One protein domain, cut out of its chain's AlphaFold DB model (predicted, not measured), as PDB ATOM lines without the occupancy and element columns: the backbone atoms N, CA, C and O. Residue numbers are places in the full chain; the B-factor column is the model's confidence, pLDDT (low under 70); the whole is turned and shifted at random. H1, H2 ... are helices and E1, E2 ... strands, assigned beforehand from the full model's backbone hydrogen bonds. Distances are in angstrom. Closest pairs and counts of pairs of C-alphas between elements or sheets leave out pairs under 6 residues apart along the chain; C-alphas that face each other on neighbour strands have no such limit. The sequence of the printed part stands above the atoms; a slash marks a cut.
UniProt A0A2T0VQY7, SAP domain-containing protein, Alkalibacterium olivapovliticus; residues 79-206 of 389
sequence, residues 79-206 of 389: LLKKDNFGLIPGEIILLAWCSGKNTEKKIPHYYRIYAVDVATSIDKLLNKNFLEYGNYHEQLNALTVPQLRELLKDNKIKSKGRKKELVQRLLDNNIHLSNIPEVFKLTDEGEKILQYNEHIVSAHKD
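What this domain is: This is residues 79 to 206 of the 389 residues of the protein "SAP domain-containing protein" of Alkalibacterium olivapovliticus (UniProt A0A2T0VQY7). Two helical lobes stand end to end, joined by two passes of chain: in the larger lobe H2, H3, H7 and H8 pack round H1, with the small two-strand sheet of E1 and E2 at the end of H1 that points to the other lobe; in the smaller lobe H6 packs on both H4 and H5. The printed part has 128 residues, with eight named helices and two named strands in the order H1 H2 H3 E1 H4 H5 H6 E2 H7 H8. The sheet, E1 - E2, is antiparallel, and the class is mostly helix. The whole is loose, with a radius of gyration of the C-alphas of 17.2 A, and its outline is a rod of 54 by 26 by 25 A.

How they stand to each other: H1, residues 89 to 98, is the hub, touching four helices. H2, residues 109 to 114, forms a helical hairpin with H1, opposite ways at a shallow tilt of 34 degrees, only just short of steep; their closest C-alphas, Gly 90 and Tyr 114, are 4.7 A apart. H3, residues 118 to 127, only just touches H1, with 3 pairs of C-alphas within 8 A, closest at Glu 91 and Ser 121, 6.5 A. E1, residues 131 to 133, and E2, residues 184 to 186, are antiparallel, with N 132 and O 185 at 2.8 A, within hydrogen-bond range. H4, residues 136 to 142, touches H6, residues 163 to 172, opposite ways at a shallow tilt of 20 degrees, closest at the C-alphas of Leu 140 and Val 167, 6.2 A. H5, residues 145 to 154, touches H6, the same way at a shallow tilt of 32 degrees, closest at the C-alphas of Val 145 and Lys 163, 5.8 A. H7, residues 188 to 196, touches H1 at a steep tilt of 51 degrees, closest at the C-alphas of Ala 96 and Leu 194, 6.7 A. H8, residues 198 to 203, touches H1, about perpendicular at 77 degrees, closest at the C-alphas of Ile 93 and Val 201, 5.6 A. H1 and H6 are apart. Every O i to N i+4 pair is within hydrogen-bond range in H1 and H3 to H8; in H2, 0 of 2 are, beside 3 of 3 O i to N i+3 pairs.

Where its parts are: H1 begins at C-alpha 89, (-5.596, -47.052, 2.761), and measures 14.4 A; H3 measures 14.1 A. H5 measures 14.4 A and H6 14.3 A, ending at C-alpha 172, (10.361, -45.486, 40.837). H7 measures 12.5 A. H8 ends at C-alpha 203, (3.888, -45.671, -0.504).

The domain as a whole: The C-alphas farthest apart, Lys 81 and Lys 156, are 54.2 A apart. The printed part has no cut; H6 to E2 is a long link. Mean pLDDT of the printed part is 90.3, and residue 109 is under 70.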
ATOM      1  N   LEU A  79      -8.686 -45.499  -3.145       87.38
ATOM      2  CA  LEU A  79      -8.523 -45.004  -1.779       87.38
ATOM      3  C   LEU A  79      -9.747 -45.278  -0.893       87.38
ATOM      4  O   LEU A  79      -9.638 -45.154   0.322       87.38
ATOM      5  N   LEU A  80     -10.882 -45.707  -1.460       88.38
ATOM      6  CA  LEU A  80     -12.054 -46.181  -0.707       88.38
ATOM      7  C   LEU A  80     -12.127 -47.701  -0.586       88.38
ATOM      8  O   LEU A  80     -12.988 -48.223   0.133       88.38
ATOM      9  N   LYS A  81     -11.271 -48.437  -1.304       90.00
ATOM     10  CA  LYS A  81     -11.313 -49.901  -1.304       90.00
ATOM     11  C   LYS A  81     -10.814 -50.403   0.046       90.00
ATOM     12  O   LYS A  81      -9.652 -50.233   0.400       90.00
ATOM     13  N   LYS A  82     -11.721 -51.023   0.801       92.56
ATOM     14  CA  LYS A  82     -11.405 -51.625   2.095       92.56
ATOM     15  C   LYS A  82     -10.583 -52.897   1.909       92.56
ATOM     16  O   LYS A  82     -10.861 -53.688   1.006       92.56
ATOM     17  N   ASP A  83      -9.609 -53.097   2.784       90.25
ATOM     18  CA  ASP A  83      -8.878 -54.352   2.906       90.25
ATOM     19  C   ASP A  83      -9.694 -55.420   3.664       90.25
ATOM     20  O   ASP A  83     -10.848 -55.206   4.055       90.25
ATOM     21  N   ASN A  84      -9.083 -56.585   3.893       90.06
ATOM     22  CA  ASN A  84      -9.716 -57.700   4.604       90.06
ATOM     23  C   ASN A  84     -10.019 -57.382   6.082       90.06
ATOM     24  O   ASN A  84     -10.846 -58.056   6.691       90.06
ATOM     25  N   PHE A  85      -9.398 -56.345   6.648       92.31
ATOM     26  CA  PHE A  85      -9.665 -55.850   8.000       92.31
ATOM     27  C   PHE A  85     -10.754 -54.763   8.005       92.31
ATOM     28  O   PHE A  85     -11.148 -54.242   9.056       92.31
ATOM     29  N   GLY A  86     -11.300 -54.427   6.834       93.94
ATOM     30  CA  GLY A  86     -12.325 -53.411   6.650       93.94
ATOM     31  C   GLY A  86     -11.790 -51.985   6.793       93.94
ATOM     32  O   GLY A  86     -12.573 -51.101   7.174       93.94
ATOM     33  N   LEU A  87     -10.492 -51.775   6.555       95.75
ATOM     34  CA  LEU A  87      -9.832 -50.471   6.586       95.75
ATOM     35  C   LEU A  87      -9.541 -49.965   5.174       95.75
ATOM     36  O   LEU A  87      -9.151 -50.740   4.305       95.75
ATOM     37  N   ILE A  88      -9.718 -48.666   4.943       95.50
ATOM     38  CA  ILE A  88      -9.242 -48.018   3.711       95.50
ATOM     39  C   ILE A  88      -7.748 -47.649   3.833       95.50
ATOM     40  O   ILE A  88      -7.257 -47.496   4.956       95.50
ATOM     41  N   PRO A  89      -7.011 -47.439   2.722       95.31
ATOM     42  CA  PRO A  89      -5.596 -47.052   2.761       95.31
ATOM     43  C   PRO A  89      -5.300 -45.851   3.667       95.31
ATOM     44  O   PRO A  89      -4.320 -45.855   4.410       95.31
ATOM     45  N   GLY A  90      -6.181 -44.847   3.674       93.88
ATOM     46  CA  GLY A  90      -6.049 -43.692   4.559       93.88
ATOM     47  C   GLY A  90      -6.120 -44.027   6.051       93.88
ATOM     48  O   GLY A  90      -5.369 -43.459   6.840       93.88
ATOM     49  N   GLU A  91      -6.982 -44.967   6.447       96.25
ATOM     50  CA  GLU A  91      -7.115 -45.410   7.842       96.25
ATOM     51  C   GLU A  91      -5.889 -46.216   8.291       96.25
ATOM     52  O   GLU A  91      -5.483 -46.114   9.444       96.25
ATOM     53  N   ILE A  92      -5.253 -46.960   7.381       96.94
ATOM     54  CA  ILE A  92      -3.972 -47.636   7.634       96.94
ATOM     55  C   ILE A  92      -2.864 -46.604   7.891       96.94
ATOM     56  O   ILE A  92      -2.093 -46.742   8.841       96.94
ATOM     57  N   ILE A  93      -2.795 -45.547   7.073       95.62
ATOM     58  CA  ILE A  93      -1.831 -44.451   7.266       95.62
ATOM     59  C   ILE A  93      -2.095 -43.747   8.600       95.62
ATOM     60  O   ILE A  93      -1.151 -43.464   9.339       95.62
ATOM     61  N   LEU A  94      -3.366 -43.509   8.941       95.00
ATOM     62  CA  LEU A  94      -3.754 -42.909  10.215       95.00
ATOM     63  C   LEU A  94      -3.359 -43.795  11.402       95.00
ATOM     64  O   LEU A  94      -2.776 -43.291  12.359       95.00
ATOM     65  N   LEU A  95      -3.600 -45.107  11.321       96.31
ATOM     66  CA  LEU A  95      -3.192 -46.078  12.337       96.31
ATOM     67  C   LEU A  95      -1.672 -46.029  12.567       96.31
ATOM     68  O   LEU A  95      -1.220 -45.917  13.707       96.31
ATOM     69  N   ALA A  96      -0.883 -46.019  11.488       94.44
ATOM     70  CA  ALA A  96       0.572 -45.885  11.561       94.44
ATOM     71  C   ALA A  96       1.005 -44.543  12.165       94.44
ATOM     72  O   ALA A  96       1.964 -44.483  12.938       94.44
ATOM     73  N   TRP A  97       0.300 -43.460  11.832       92.25
ATOM     74  CA  TRP A  97       0.583 -42.135  12.369       92.25
ATOM     75  C   TRP A  97       0.288 -42.038  13.862       92.25
ATOM     76  O   TRP A  97       1.088 -41.424  14.563       92.25
ATOM     77  N   CYS A  98      -0.812 -42.634  14.339       91.56
ATOM     78  CA  CYS A  98      -1.232 -42.584  15.740       91.56
ATOM     79  C   CYS A  98      -0.241 -43.269  16.687       91.56
ATOM     80  O   CYS A  98      -0.139 -42.856  17.838       91.56
ATOM     81  N   SER A  99       0.512 -44.268  16.221       87.25
ATOM     82  CA  SER A  99       1.451 -45.018  17.061       87.25
ATOM     83  C   SER A  99       2.411 -44.098  17.840       87.25
ATOM     84  O   SER A  99       3.247 -43.388  17.265       87.25
ATOM     85  N   GLY A 100       2.259 -44.071  19.170       75.81
ATOM     86  CA  GLY A 100       3.076 -43.277  20.088       75.81
ATOM     87  C   GLY A 100       2.836 -41.762  20.031       75.81
ATOM     88  O   GLY A 100       3.711 -40.992  20.440       75.81
ATOM     89  N   LYS A 101       1.701 -41.298  19.491       85.12
ATOM     90  CA  LYS A 101       1.335 -39.870  19.470       85.12
ATOM     91  C   LYS A 101       0.425 -39.505  20.632       85.12
ATOM     92  O   LYS A 101      -0.438 -40.277  21.024       85.12
ATOM     93  N   ASN A 102       0.599 -38.279  21.119       84.12
ATOM     94  CA  ASN A 102      -0.337 -37.623  22.026       84.12
ATOM     95  C   ASN A 102      -1.693 -37.406  21.320       84.12
ATOM     96  O   ASN A 102      -1.706 -36.945  20.174       84.12
ATOM     97  N   THR A 103      -2.795 -37.714  22.005       82.19
ATOM     98  CA  THR A 103      -4.178 -37.550  21.525       82.19
ATOM     99  C   THR A 103      -4.551 -36.089  21.246       82.19
ATOM    100  O   THR A 103      -5.333 -35.814  20.342       82.19
ATOM    101  N   GLU A 104      -3.929 -35.134  21.939       78.44
ATOM    102  CA  GLU A 104      -4.114 -33.687  21.751       78.44
ATOM    103  C   GLU A 104      -3.358 -33.138  20.530       78.44
ATOM    104  O   GLU A 104      -3.500 -31.969  20.156       78.44
ATOM    105  N   LYS A 105      -2.497 -33.947  19.901       77.12
ATOM    106  CA  LYS A 105      -1.686 -33.478  18.780       77.12
ATOM    107  C   LYS A 105      -2.576 -33.189  17.576       77.12
ATOM    108  O   LYS A 105      -3.254 -34.077  17.067       77.12
ATOM    109  N   LYS A 106      -2.477 -31.966  17.041       77.38
ATOM    110  CA  LYS A 106      -3.183 -31.582  15.814       77.38
ATOM    111  C   LYS A 106      -2.834 -32.540  14.671       77.38
ATOM    112  O   LYS A 106      -1.679 -32.628  14.244       77.38
ATOM    113  N   ILE A 107      -3.855 -33.233  14.183       76.88
ATOM    114  CA  ILE A 107      -3.738 -34.196  13.093       76.88
ATOM    115  C   ILE A 107      -3.586 -33.424  11.771       76.88
ATOM    116  O   ILE A 107      -4.301 -32.438  11.558       76.88
ATOM    117  N   PRO A 108      -2.638 -33.806  10.894       75.12
ATOM    118  CA  PRO A 108      -2.422 -33.122   9.624       75.12
ATOM    119  C   PRO A 108      -3.672 -33.025   8.741       75.12
ATOM    120  O   PRO A 108      -4.456 -33.962   8.634       75.12
ATOM    121  N   HIS A 109      -3.835 -31.906   8.032       67.69
ATOM    122  CA  HIS A 109      -5.011 -31.682   7.180       67.69
ATOM    123  C   HIS A 109      -5.050 -32.566   5.919       67.69
ATOM    124  O   HIS A 109      -6.127 -32.760   5.354       67.69
ATOM    125  N   TYR A 110      -3.915 -33.140   5.499       74.12
ATOM    126  CA  TYR A 110      -3.816 -33.932   4.266       74.12
ATOM    127  C   TYR A 110      -4.620 -35.242   4.293       74.12
ATOM    128  O   TYR A 110      -4.856 -35.822   3.239       74.12
ATOM    129  N   TYR A 111      -5.100 -35.704   5.456       75.56
ATOM    130  CA  TYR A 111      -5.942 -36.907   5.549       75.56
ATOM    131  C   TYR A 111      -7.236 -36.823   4.727       75.56
ATOM    132  O   TYR A 111      -7.771 -37.853   4.322       75.56
ATOM    133  N   ARG A 112      -7.690 -35.608   4.389       71.75
ATOM    134  CA  ARG A 112      -8.815 -35.401   3.466       71.75
ATOM    135  C   ARG A 112      -8.562 -35.993   2.078       71.75
ATOM    136  O   ARG A 112      -9.487 -36.545   1.495       71.75
ATOM    137  N   ILE A 113      -7.320 -35.944   1.586       75.88
ATOM    138  CA  ILE A 113      -6.931 -36.519   0.283       75.88
ATOM    139  C   ILE A 113      -7.076 -38.051   0.298       75.88
ATOM    140  O   ILE A 113      -7.323 -38.664  -0.734       75.88
ATOM    141  N   TYR A 114      -7.003 -38.675   1.478       78.56
ATOM    142  CA  TYR A 114      -7.186 -40.116   1.659       78.56
ATOM    143  C   TYR A 114      -8.617 -40.524   2.032       78.56
ATOM    144  O   TYR A 114      -8.818 -41.644   2.497       78.56
ATOM    145  N   ALA A 115      -9.600 -39.631   1.864       80.44
ATOM    146  CA  ALA A 115     -10.998 -39.862   2.242       80.44
ATOM    147  C   ALA A 115     -11.202 -40.225   3.727       80.44
ATOM    148  O   ALA A 115     -12.144 -40.932   4.083       80.44
ATOM    149  N   VAL A 116     -10.314 -39.749   4.602       82.12
ATOM    150  CA  VAL A 116     -10.363 -40.036   6.038       82.12
ATOM    151  C   VAL A 116     -11.070 -38.902   6.770       82.12
ATOM    152  O   VAL A 116     -10.558 -37.781   6.848       82.12
ATOM    153  N   ASP A 117     -12.215 -39.216   7.379       85.50
ATOM    154  CA  ASP A 117     -12.725 -38.450   8.516       85.50
ATOM    155  C   ASP A 117     -11.954 -38.888   9.758       85.50
ATOM    156  O   ASP A 117     -12.108 -40.007  10.244       85.50
ATOM    157  N   VAL A 118     -11.060 -38.023  10.227       86.44
ATOM    158  CA  VAL A 118     -10.078 -38.367  11.255       86.44
ATOM    159  C   VAL A 118     -10.736 -38.799  12.567       86.44
ATOM    160  O   VAL A 118     -10.327 -39.811  13.129       86.44
ATOM    161  N   ALA A 119     -11.743 -38.062  13.044       87.44
ATOM    162  CA  ALA A 119     -12.391 -38.358  14.319       87.44
ATOM    163  C   ALA A 119     -13.119 -39.706  14.250       87.44
ATOM    164  O   ALA A 119     -12.841 -40.610  15.034       87.44
ATOM    165  N   THR A 120     -13.944 -39.880  13.216       91.19
ATOM    166  CA  THR A 120     -14.700 -41.119  12.987       91.19
ATOM    167  C   THR A 120     -13.771 -42.318  12.785       91.19
ATOM    168  O   THR A 120     -14.058 -43.430  13.228       91.19
ATOM    169  N   SER A 121     -12.632 -42.105  12.120       94.31
ATOM    170  CA  SER A 121     -11.646 -43.158  11.874       94.31
ATOM    171  C   SER A 121     -10.906 -43.561  13.147       94.31
ATOM    172  O   SER A 121     -10.694 -44.750  13.351       94.31
ATOM    173  N   ILE A 122     -10.556 -42.620  14.032       93.69
ATOM    174  CA  ILE A 122      -9.966 -42.947  15.341       93.69
ATOM    175  C   ILE A 122     -10.950 -43.769  16.175       93.69
ATOM    176  O   ILE A 122     -10.575 -44.839  16.652       93.69
ATOM    177  N   ASP A 123     -12.208 -43.334  16.274       94.88
ATOM    178  CA  ASP A 123     -13.244 -44.072  17.006       94.88
ATOM    179  C   ASP A 123     -13.403 -45.490  16.454       94.88
ATOM    180  O   ASP A 123     -13.485 -46.465  17.199       94.88
ATOM    181  N   LYS A 124     -13.382 -45.639  15.127       96.06
ATOM    182  CA  LYS A 124     -13.413 -46.948  14.470       96.06
ATOM    183  C   LYS A 124     -12.194 -47.808  14.823       96.06
ATOM    184  O   LYS A 124     -12.370 -49.000  15.067       96.06
ATOM    185  N   LEU A 125     -10.983 -47.248  14.825       97.38
ATOM    186  CA  LEU A 125      -9.752 -47.979  15.154       97.38
ATOM    187  C   LEU A 125      -9.729 -48.433  16.625       97.38
ATOM    188  O   LEU A 125      -9.318 -49.563  16.895       97.38
ATOM    189  N   LEU A 126     -10.230 -47.600  17.546       96.62
ATOM    190  CA  LEU A 126     -10.424 -47.944  18.961       96.62
ATOM    191  C   LEU A 126     -11.482 -49.047  19.123       96.62
ATOM    192  O   LEU A 126     -11.221 -50.082  19.729       96.62
ATOM    193  N   ASN A 127     -12.654 -48.884  18.501       97.12
ATOM    194  CA  ASN A 127     -13.757 -49.850  18.581       97.12
ATOM    195  C   ASN A 127     -13.409 -51.216  17.974       97.12
ATOM    196  O   ASN A 127     -13.938 -52.241  18.400       97.12
ATOM    197  N   LYS A 128     -12.524 -51.244  16.972       96.69
ATOM    198  CA  LYS A 128     -11.999 -52.482  16.384       96.69
ATOM    199  C   LYS A 128     -10.836 -53.097  17.166       96.69
ATOM    200  O   LYS A 128     -10.340 -54.140  16.753       96.69
ATOM    201  N   ASN A 129     -10.417 -52.488  18.276       97.12
ATOM    202  CA  ASN A 129      -9.282 -52.928  19.084       97.12
ATOM    203  C   ASN A 129      -7.959 -52.981  18.293       97.12
ATOM    204  O   ASN A 129      -7.128 -53.859  18.513       97.12
ATOM    205  N   PHE A 130      -7.768 -52.064  17.338       97.56
ATOM    206  CA  PHE A 130      -6.498 -51.886  16.610       97.56
ATOM    207  C   PHE A 130      -5.637 -50.787  17.241       97.56
ATOM    208  O   PHE A 130      -4.417 -50.760  17.084       97.56
ATOM    209  N   LEU A 131      -6.292 -49.878  17.955       96.56
ATOM    210  CA  LEU A 131      -5.692 -48.795  18.708       96.56
ATOM    211  C   LEU A 131      -6.225 -48.856  20.139       96.56
ATOM    212  O   LEU A 131      -7.381 -49.215  20.350       96.56
ATOM    213  N   GLU A 132      -5.401 -48.471  21.102       95.81
ATOM    214  CA  GLU A 132      -5.780 -48.308  22.501       95.81
ATOM    215  C   GLU A 132      -5.117 -47.061  23.099       95.81
ATOM    216  O   GLU A 132      -4.232 -46.439  22.497       95.81
ATOM    217  N   TYR A 133      -5.558 -46.685  24.298       94.44
ATOM    218  CA  TYR A 133      -4.891 -45.656  25.084       94.44
ATOM    219  C   TYR A 133      -3.701 -46.256  25.816       94.44
ATOM    220  O   TYR A 133      -3.810 -47.286  26.480       94.44
ATOM    221  N   GLY A 134      -2.560 -45.586  25.706       91.25
ATOM    222  CA  GLY A 134      -1.346 -46.026  26.358       91.25
ATOM    223  C   GLY A 134      -1.399 -45.868  27.874       91.25
ATOM    224  O   GLY A 134      -2.031 -44.959  28.422       91.25
ATOM    225  N   ASN A 135      -0.678 -46.751  28.557       90.38
ATOM    226  CA  ASN A 135      -0.521 -46.730  30.003       90.38
ATOM    227  C   ASN A 135       0.354 -45.550  30.472       90.38
ATOM    228  O   ASN A 135       0.992 -44.848  29.687       90.38
ATOM    229  N   TYR A 136       0.440 -45.362  31.789       90.50
ATOM    230  CA  TYR A 136       1.201 -44.264  32.394       90.50
ATOM    231  C   TYR A 136       2.678 -44.214  31.954       90.50
ATOM    232  O   TYR A 136       3.237 -43.141  31.721       90.50
ATOM    233  N   HIS A 137       3.321 -45.372  31.785       90.81
ATOM    234  CA  HIS A 137       4.700 -45.435  31.304       90.81
ATOM    235  C   HIS A 137       4.820 -44.958  29.847       90.81
ATOM    236  O   HIS A 137       5.770 -44.252  29.501       90.81
ATOM    237  N   GLU A 138       3.861 -45.291  28.988       90.69
ATOM    238  CA  GLU A 138       3.812 -44.828  27.596       90.69
ATOM    239  C   GLU A 138       3.535 -43.322  27.513       90.69
ATOM    240  O   GLU A 138       4.214 -42.613  26.767       90.69
ATOM    241  N   GLN A 139       2.634 -42.808  28.353       91.44
ATOM    242  CA  GLN A 139       2.357 -41.374  28.481       91.44
ATOM    243  C   GLN A 139       3.618 -40.588  28.873       91.44
ATOM    244  O   GLN A 139       3.982 -39.607  28.217       91.44
ATOM    245  N   LEU A 140       4.373 -41.064  29.873       90.88
ATOM    246  CA  LEU A 140       5.663 -40.474  30.251       90.88
ATOM    247  C   LEU A 140       6.682 -40.509  29.103       90.88
ATOM    248  O   LEU A 140       7.444 -39.559  28.907       90.88
ATOM    249  N   ASN A 141       6.697 -41.585  28.317       89.88
ATOM    250  CA  ASN A 141       7.585 -41.697  27.165       89.88
ATOM    251  C   ASN A 141       7.207 -40.764  26.008       89.88
ATOM    252  O   ASN A 141       8.081 -40.467  25.190       89.88
ATOM    253  N   ALA A 142       5.984 -40.242  25.934       86.88
ATOM    254  CA  ALA A 142       5.625 -39.229  24.939       86.88
ATOM    255  C   ALA A 142       6.118 -37.821  25.305       86.88
ATOM    256  O   ALA A 142       6.334 -36.997  24.413       86.88
ATOM    257  N   LEU A 143       6.383 -37.552  26.586       88.00
ATOM    258  CA  LEU A 143       6.888 -36.257  27.033       88.00
ATOM    259  C   LEU A 143       8.306 -35.974  26.521       88.00
ATOM    260  O   LEU A 143       9.152 -36.857  26.325       88.00
ATOM    261  N   THR A 144       8.590 -34.695  26.302       90.00
ATOM    262  CA  THR A 144       9.929 -34.228  25.935       90.00
ATOM    263  C   THR A 144      10.872 -34.269  27.141       90.00
ATOM    264  O   THR A 144      10.448 -34.249  28.296       90.00
ATOM    265  N   VAL A 145      12.187 -34.306  26.890       93.88
ATOM    266  CA  VAL A 145      13.185 -34.262  27.975       93.88
ATOM    267  C   VAL A 145      13.005 -33.027  28.872       93.88
ATOM    268  O   VAL A 145      13.036 -33.212  30.084       93.88
ATOM    269  N   PRO A 146      12.790 -31.799  28.357       94.06
ATOM    270  CA  PRO A 146      12.496 -30.638  29.200       94.06
ATOM    271  C   PRO A 146      11.282 -30.832  30.117       94.06
ATOM    272  O   PRO A 146      11.436 -30.661  31.322       94.06
ATOM    273  N   GLN A 147      10.144 -31.294  29.584       91.06
ATOM    274  CA  GLN A 147       8.930 -31.556  30.373       91.06
ATOM    275  C   GLN A 147       9.189 -32.574  31.491       91.06
ATOM    276  O   GLN A 147       8.855 -32.336  32.644       91.06
ATOM    277  N   LEU A 148       9.877 -33.680  31.188       93.00
ATOM    278  CA  LEU A 148      10.255 -34.677  32.199       93.00
ATOM    279  C   LEU A 148      11.159 -34.087  33.293       93.00
ATOM    280  O   LEU A 148      11.055 -34.455  34.462       93.00
ATOM    281  N   ARG A 149      12.071 -33.177  32.929       94.00
ATOM    282  CA  ARG A 149      12.959 -32.517  33.896       94.00
ATOM    283  C   ARG A 149      12.216 -31.539  34.790       94.00
ATOM    284  O   ARG A 149      12.578 -31.452  35.959       94.00
ATOM    285  N   GLU A 150      11.255 -30.801  34.251       92.94
ATOM    286  CA  GLU A 150      10.384 -29.912  35.027       92.94
ATOM    287  C   GLU A 150       9.576 -30.718  36.038       92.94
ATOM    288  O   GLU A 150       9.730 -30.494  37.234       92.94
ATOM    289  N   LEU A 151       8.901 -31.779  35.590       90.38
ATOM    290  CA  LEU A 151       8.149 -32.680  36.468       90.38
ATOM    291  C   LEU A 151       9.006 -33.252  37.606       90.38
ATOM    292  O   LEU A 151       8.584 -33.278  38.762       90.38
ATOM    293  N   LEU A 152      10.237 -33.683  37.310       92.69
ATOM    294  CA  LEU A 152      11.165 -34.157  38.337       92.69
ATOM    295  C   LEU A 152      11.568 -33.041  39.316       92.69
ATOM    296  O   LEU A 152      11.660 -33.304  40.510       92.69
ATOM    297  N   LYS A 153      11.801 -31.808  38.845       93.06
ATOM    298  CA  LYS A 153      12.152 -30.667  39.711       93.06
ATOM    299  C   LYS A 153      11.002 -30.272  40.631       93.06
ATOM    300  O   LYS A 153      11.256 -30.054  41.814       93.06
ATOM    301  N   ASP A 154       9.781 -30.222  40.110       91.00
ATOM    302  CA  ASP A 154       8.580 -29.848  40.866       91.00
ATOM    303  C   ASP A 154       8.329 -30.824  42.022       91.00
ATOM    304  O   ASP A 154       7.934 -30.429  43.118       91.00
ATOM    305  N   ASN A 155       8.693 -32.091  41.816       89.12
ATOM    306  CA  ASN A 155       8.640 -33.145  42.828       89.12
ATOM    307  C   ASN A 155       9.933 -33.273  43.657       89.12
ATOM    308  O   ASN A 155      10.078 -34.213  44.434       89.12
ATOM    309  N   LYS A 156      10.882 -32.335  43.524       92.25
ATOM    310  CA  LYS A 156      12.178 -32.315  44.234       92.25
ATOM    311  C   LYS A 156      13.049 -33.562  43.993       92.25
ATOM    312  O   LYS A 156      13.887 -33.917  44.821       92.25
ATOM    313  N   ILE A 157      12.904 -34.196  42.831       92.94
ATOM    314  CA  ILE A 157      13.681 -35.356  42.382       92.94
ATOM    315  C   ILE A 157      14.810 -34.898  41.442       92.94
ATOM    316  O   ILE A 157      14.730 -33.898  40.723       92.94
ATOM    317  N   LYS A 158      15.913 -35.654  41.415       93.31
ATOM    318  CA  LYS A 158      17.062 -35.384  40.541       93.31
ATOM    319  C   LYS A 158      16.672 -35.400  39.052       93.31
ATOM    320  O   LYS A 158      16.424 -36.453  38.464       93.31
ATOM    321  N   SER A 159      16.763 -34.235  38.409       91.81
ATOM    322  CA  SER A 159      16.319 -33.979  37.027       91.81
ATOM    323  C   SER A 159      17.412 -34.057  35.943       91.81
ATOM    324  O   SER A 159      17.168 -33.743  34.782       91.81
ATOM    325  N   LYS A 160      18.644 -34.484  36.257       92.31
ATOM    326  CA  LYS A 160      19.710 -34.679  35.245       92.31
ATOM    327  C   LYS A 160      19.758 -36.127  34.758       92.31
ATOM    328  O   LYS A 160      19.808 -37.027  35.588       92.31
ATOM    329  N   GLY A 161      19.801 -36.357  33.448       92.94
ATOM    330  CA  GLY A 161      19.892 -37.705  32.873       92.94
ATOM    331  C   GLY A 161      19.391 -37.791  31.433       92.94
ATOM    332  O   GLY A 161      18.955 -36.782  30.857       92.94
ATOM    333  N   ARG A 162      19.469 -39.005  30.876       95.56
ATOM    334  CA  ARG A 162      18.875 -39.386  29.580       95.56
ATOM    335  C   ARG A 162      17.376 -39.660  29.738       95.56
ATOM    336  O   ARG A 162      16.937 -40.014  30.823       95.56
ATOM    337  N   LYS A 163      16.592 -39.564  28.657       94.56
ATOM    338  CA  LYS A 163      15.120 -39.715  28.694       94.56
ATOM    339  C   LYS A 163      14.652 -40.965  29.452       94.56
ATOM    340  O   LYS A 163      13.855 -40.833  30.371       94.56
ATOM    341  N   LYS A 164      15.214 -42.138  29.131       94.75
ATOM    342  CA  LYS A 164      14.889 -43.408  29.806       94.75
ATOM    343  C   LYS A 164      15.106 -43.344  31.324       94.75
ATOM    344  O   LYS A 164      14.258 -43.792  32.077       94.75
ATOM    345  N   GLU A 165      16.201 -42.729  31.775       96.00
ATOM    346  CA  GLU A 165      16.498 -42.570  33.206       96.00
ATOM    347  C   GLU A 165      15.521 -41.612  33.895       96.00
ATOM    348  O   GLU A 165      15.169 -41.817  35.052       96.00
ATOM    349  N   LEU A 166      15.103 -40.544  33.207       95.62
ATOM    350  CA  LEU A 166      14.147 -39.580  33.755       95.62
ATOM    351  C   LEU A 166      12.760 -40.213  33.916       95.62
ATOM    352  O   LEU A 166      12.146 -40.046  34.964       95.62
ATOM    353  N   VAL A 167      12.307 -40.970  32.909       94.19
ATOM    354  CA  VAL A 167      11.050 -41.733  32.963       94.19
ATOM    355  C   VAL A 167      11.101 -42.763  34.088       94.19
ATOM    356  O   VAL A 167      10.203 -42.781  34.925       94.19
ATOM    357  N   GLN A 168      12.179 -43.550  34.170       94.62
ATOM    358  CA  GLN A 168      12.328 -44.555  35.222       94.62
ATOM    359  C   GLN A 168      12.276 -43.925  36.619       94.62
ATOM    360  O   GLN A 168      11.588 -44.439  37.485       94.62
ATOM    361  N   ARG A 169      12.907 -42.761  36.836       94.81
ATOM    362  CA  ARG A 169      12.828 -42.072  38.137       94.81
ATOM    363  C   ARG A 169      11.419 -41.632  38.505       94.81
ATOM    364  O   ARG A 169      11.084 -41.686  39.682       94.81
ATOM    365  N   LEU A 170      10.623 -41.166  37.544       93.06
ATOM    366  CA  LEU A 170       9.230 -40.798  37.814       93.06
ATOM    367  C   LEU A 170       8.414 -42.026  38.236       93.06
ATOM    368  O   LEU A 170       7.659 -41.937  39.202       93.06
ATOM    369  N   LEU A 171       8.637 -43.170  37.577       92.56
ATOM    370  CA  LEU A 171       8.019 -44.447  37.941       92.56
ATOM    371  C   LEU A 171       8.476 -44.946  39.319       92.56
ATOM    372  O   LEU A 171       7.638 -45.243  40.160       92.56
ATOM    373  N   ASP A 172       9.786 -44.979  39.579       94.06
ATOM    374  CA  ASP A 172      10.361 -45.486  40.837       94.06
ATOM    375  C   ASP A 172       9.906 -44.673  42.060       94.06
ATOM    376  O   ASP A 172       9.835 -45.194  43.171       94.06
ATOM    377  N   ASN A 173       9.605 -43.384  41.865       91.75
ATOM    378  CA  ASN A 173       9.098 -42.501  42.917       91.75
ATOM    379  C   ASN A 173       7.559 -42.472  42.989       91.75
ATOM    380  O   ASN A 173       7.022 -41.678  43.757       91.75
ATOM    381  N   ASN A 174       6.852 -43.312  42.216       86.06
ATOM    382  CA  ASN A 174       5.383 -43.393  42.157       86.06
ATOM    383  C   ASN A 174       4.697 -42.025  42.004       86.06
ATOM    384  O   ASN A 174       3.648 -41.762  42.595       86.06
ATOM    385  N   ILE A 175       5.307 -41.125  41.229       82.56
ATOM    386  CA  ILE A 175       4.709 -39.823  40.953       82.56
ATOM    387  C   ILE A 175       3.567 -40.059  39.969       82.56
ATOM    388  O   ILE A 175       3.822 -40.438  38.834       82.56
ATOM    389  N   HIS A 176       2.323 -39.838  40.394       76.62
ATOM    390  CA  HIS A 176       1.158 -39.845  39.512       76.62
ATOM    391  C   HIS A 176       0.752 -38.413  39.194       76.62
ATOM    392  O   HIS A 176       0.480 -37.607  40.083       76.62
ATOM    393  N   LEU A 177       0.723 -38.095  37.906       77.25
ATOM    394  CA  LEU A 177       0.419 -36.761  37.408       77.25
ATOM    395  C   LEU A 177      -0.976 -36.789  36.790       77.25
ATOM    396  O   LEU A 177      -1.246 -37.623  35.931       77.25
ATOM    397  N   SER A 178      -1.842 -35.871  37.213       70.88
ATOM    398  CA  SER A 178      -3.224 -35.787  36.725       70.88
ATOM    399  C   SER A 178      -3.343 -35.202  35.314       70.88
ATOM    400  O   SER A 178      -4.366 -35.390  34.671       70.88
ATOM    401  N   ASN A 179      -2.313 -34.492  34.837       76.44
ATOM    402  CA  ASN A 179      -2.362 -33.688  33.610       76.44
ATOM    403  C   ASN A 179      -1.311 -34.140  32.579       76.44
ATOM    404  O   ASN A 179      -0.675 -33.303  31.937       76.44
ATOM    405  N   ILE A 180      -1.062 -35.448  32.461       83.75
ATOM    406  CA  ILE A 180      -0.276 -35.956  31.330       83.75
ATOM    407  C   ILE A 180      -1.235 -36.216  30.175       83.75
ATOM    408  O   ILE A 180      -2.252 -36.874  30.391       83.75
ATOM    409  N   PRO A 181      -0.916 -35.742  28.964       84.25
ATOM    410  CA  PRO A 181      -1.729 -36.054  27.808       84.25
ATOM    411  C   PRO A 181      -1.795 -37.558  27.556       84.25
ATOM    412  O   PRO A 181      -0.786 -38.269  27.653       84.25
ATOM    413  N   GLU A 182      -2.978 -38.028  27.185       90.69
ATOM    414  CA  GLU A 182      -3.149 -39.399  26.732       90.69
ATOM    415  C   GLU A 182      -2.345 -39.637  25.454       90.69
ATOM    416  O   GLU A 182      -2.066 -38.732  24.660       90.69
ATOM    417  N   VAL A 183      -1.961 -40.889  25.245       92.56
ATOM    418  CA  VAL A 183      -1.216 -41.295  24.059       92.56
ATOM    419  C   VAL A 183      -1.921 -42.457  23.406       92.56
ATOM    420  O   VAL A 183      -2.476 -43.316  24.084       92.56
ATOM    421  N   PHE A 184      -1.871 -42.498  22.087       93.94
ATOM    422  CA  PHE A 184      -2.299 -43.659  21.340       93.94
ATOM    423  C   PHE A 184      -1.194 -44.708  21.306       93.94
ATOM    424  O   PHE A 184      -0.012 -44.404  21.097       93.94
ATOM    425  N   LYS A 185      -1.608 -45.960  21.448       94.12
ATOM    426  CA  LYS A 185      -0.759 -47.135  21.338       94.12
ATOM    427  C   LYS A 185      -1.439 -48.157  20.436       94.12
ATOM    428  O   LYS A 185      -2.659 -48.287  20.440       94.12
ATOM    429  N   LEU A 186      -0.648 -48.851  19.629       96.06
ATOM    430  CA  LEU A 186      -1.142 -49.990  18.868       96.06
ATOM    431  C   LEU A 186      -1.372 -51.169  19.813       96.06
ATOM    432  O   LEU A 186      -0.584 -51.395  20.732       96.06
ATOM    433  N   THR A 187      -2.434 -51.920  19.553       96.94
ATOM    434  CA  THR A 187      -2.602 -53.264  20.114       96.94
ATOM    435  C   THR A 187      -1.777 -54.266  19.300       96.94
ATOM    436  O   THR A 187      -1.370 -53.965  18.175       96.94
ATOM    437  N   ASP A 188      -1.605 -55.492  19.803       97.00
ATOM    438  CA  ASP A 188      -0.952 -56.579  19.051       97.00
ATOM    439  C   ASP A 188      -1.610 -56.819  17.677       97.00
ATOM    440  O   ASP A 188      -0.946 -57.150  16.695       97.00
ATOM    441  N   GLU A 189      -2.933 -56.648  17.592       97.12
ATOM    442  CA  GLU A 189      -3.669 -56.776  16.332       97.12
ATOM    443  C   GLU A 189      -3.419 -55.577  15.409       97.12
ATOM    444  O   GLU A 189      -3.205 -55.751  14.209       97.12
ATOM    445  N   GLY A 190      -3.364 -54.362  15.965       97.31
ATOM    446  CA  GLY A 190      -2.969 -53.164  15.229       97.31
ATOM    447  C   GLY A 190      -1.567 -53.277  14.627       97.31
ATOM    448  O   GLY A 190      -1.365 -52.916  13.466       97.31
ATOM    449  N   GLU A 191      -0.610 -53.833  15.373       96.50
ATOM    450  CA  GLU A 191       0.748 -54.085  14.881       96.50
ATOM    451  C   GLU A 191       0.763 -55.078  13.712       96.50
ATOM    452  O   GLU A 191       1.384 -54.798  12.684       96.50
ATOM    453  N   LYS A 192       0.023 -56.192  13.808       95.69
ATOM    454  CA  LYS A 192      -0.103 -57.164  12.705       95.69
ATOM    455  C   LYS A 192      -0.717 -56.546  11.456       95.69
ATOM    456  O   LYS A 192      -0.238 -56.795  10.349       95.69
ATOM    457  N   ILE A 193      -1.756 -55.725  11.616       95.81
ATOM    458  CA  ILE A 193      -2.400 -55.027  10.498       95.81
ATOM    459  C   ILE A 193      -1.414 -54.083   9.820       95.81
ATOM    460  O   ILE A 193      -1.356 -54.064   8.589       95.81
ATOM    461  N   LEU A 194      -0.627 -53.326  10.589       94.81
ATOM    462  CA  LEU A 194       0.397 -52.450  10.025       94.81
ATOM    463  C   LEU A 194       1.518 -53.228   9.346       94.81
ATOM    464  O   LEU A 194       1.946 -52.824   8.271       94.81
ATOM    465  N   GLN A 195       1.956 -54.349   9.916       93.69
ATOM    466  CA  GLN A 195       2.957 -55.209   9.288       93.69
ATOM    467  C   GLN A 195       2.449 -55.767   7.951       93.69
ATOM    468  O   GLN A 195       3.151 -55.724   6.945       93.69
ATOM    469  N   TYR A 196       1.202 -56.239   7.907       94.19
ATOM    470  CA  TYR A 196       0.569 -56.717   6.675       94.19
ATOM    471  C   TYR A 196       0.386 -55.600   5.633       94.19
ATOM    472  O   TYR A 196       0.460 -55.830   4.424       94.19
ATOM    473  N   ASN A 197       0.155 -54.371   6.099       95.12
ATOM    474  CA  ASN A 197      -0.093 -53.192   5.276       95.12
ATOM    475  C   ASN A 197       1.117 -52.254   5.125       95.12
ATOM    476  O   ASN A 197       0.948 -51.106   4.711       95.12
ATOM    477  N   GLU A 198       2.330 -52.722   5.413       94.44
ATOM    478  CA  GLU A 198       3.538 -51.885   5.441       94.44
ATOM    479  C   GLU A 198       3.762 -51.147   4.110       94.44
ATOM    480  O   GLU A 198       4.020 -49.946   4.090       94.44
ATOM    481  N   HIS A 199       3.499 -51.825   2.993       94.50
ATOM    482  CA  HIS A 199       3.520 -51.263   1.644       94.50
ATOM    483  C   HIS A 199       2.655 -50.000   1.443       94.50
ATOM    484  O   HIS A 199       3.046 -49.121   0.680       94.50
ATOM    485  N   ILE A 200       1.507 -49.869   2.121       95.75
ATOM    486  CA  ILE A 200       0.655 -48.665   2.051       95.75
ATOM    487  C   ILE A 200       1.332 -47.490   2.763       95.75
ATOM    488  O   ILE A 200       1.338 -46.363   2.264       95.75
ATOM    489  N   VAL A 201       1.928 -47.754   3.930       94.69
ATOM    490  CA  VAL A 201       2.627 -46.744   4.737       94.69
ATOM    491  C   VAL A 201       3.912 -46.289   4.045       94.69
ATOM    492  O   VAL A 201       4.257 -45.108   4.098       94.69
ATOM    493  N   SER A 202       4.610 -47.210   3.384       95.00
ATOM    494  CA  SER A 202       5.814 -46.917   2.606       95.00
ATOM    495  C   SER A 202       5.476 -46.128   1.334       95.00
ATOM    496  O   SER A 202       6.118 -45.110   1.083       95.00
ATOM    497  N   ALA A 203       4.386 -46.461   0.630       94.38
ATOM    498  CA  ALA A 203       3.888 -45.671  -0.504       94.38
ATOM    499  C   ALA A 203       3.527 -44.223  -0.118       94.38
ATOM    500  O   ALA A 203       3.794 -43.298  -0.874       94.38
ATOM    501  N   HIS A 204       2.984 -43.985   1.083       92.38
ATOM    502  CA  HIS A 204       2.709 -42.622   1.571       92.38
ATOM    503  C   HIS A 204       3.971 -41.746   1.677       92.38
ATOM    504  O   HIS A 204       3.876 -40.521   1.629       92.38
ATOM    505  N   LYS A 205       5.149 -42.360   1.827       90.12
ATOM    506  CA  LYS A 205       6.439 -41.670   1.956       90.12
ATOM    507  C   LYS A 205       7.233 -41.641   0.649       90.12
ATOM    508  O   LYS A 205       8.260 -40.967   0.593       90.12
ATOM    509  N   ASP A 206       6.810 -42.393  -0.363       90.38
ATOM    510  CA  ASP A 206       7.529 -42.508  -1.624       90.38
ATOM    511  C   ASP A 206       7.129 -41.374  -2.575       90.38
ATOM    512  O   ASP A 206       5.954 -41.075  -2.768       90.38
TER     513      ASP A 206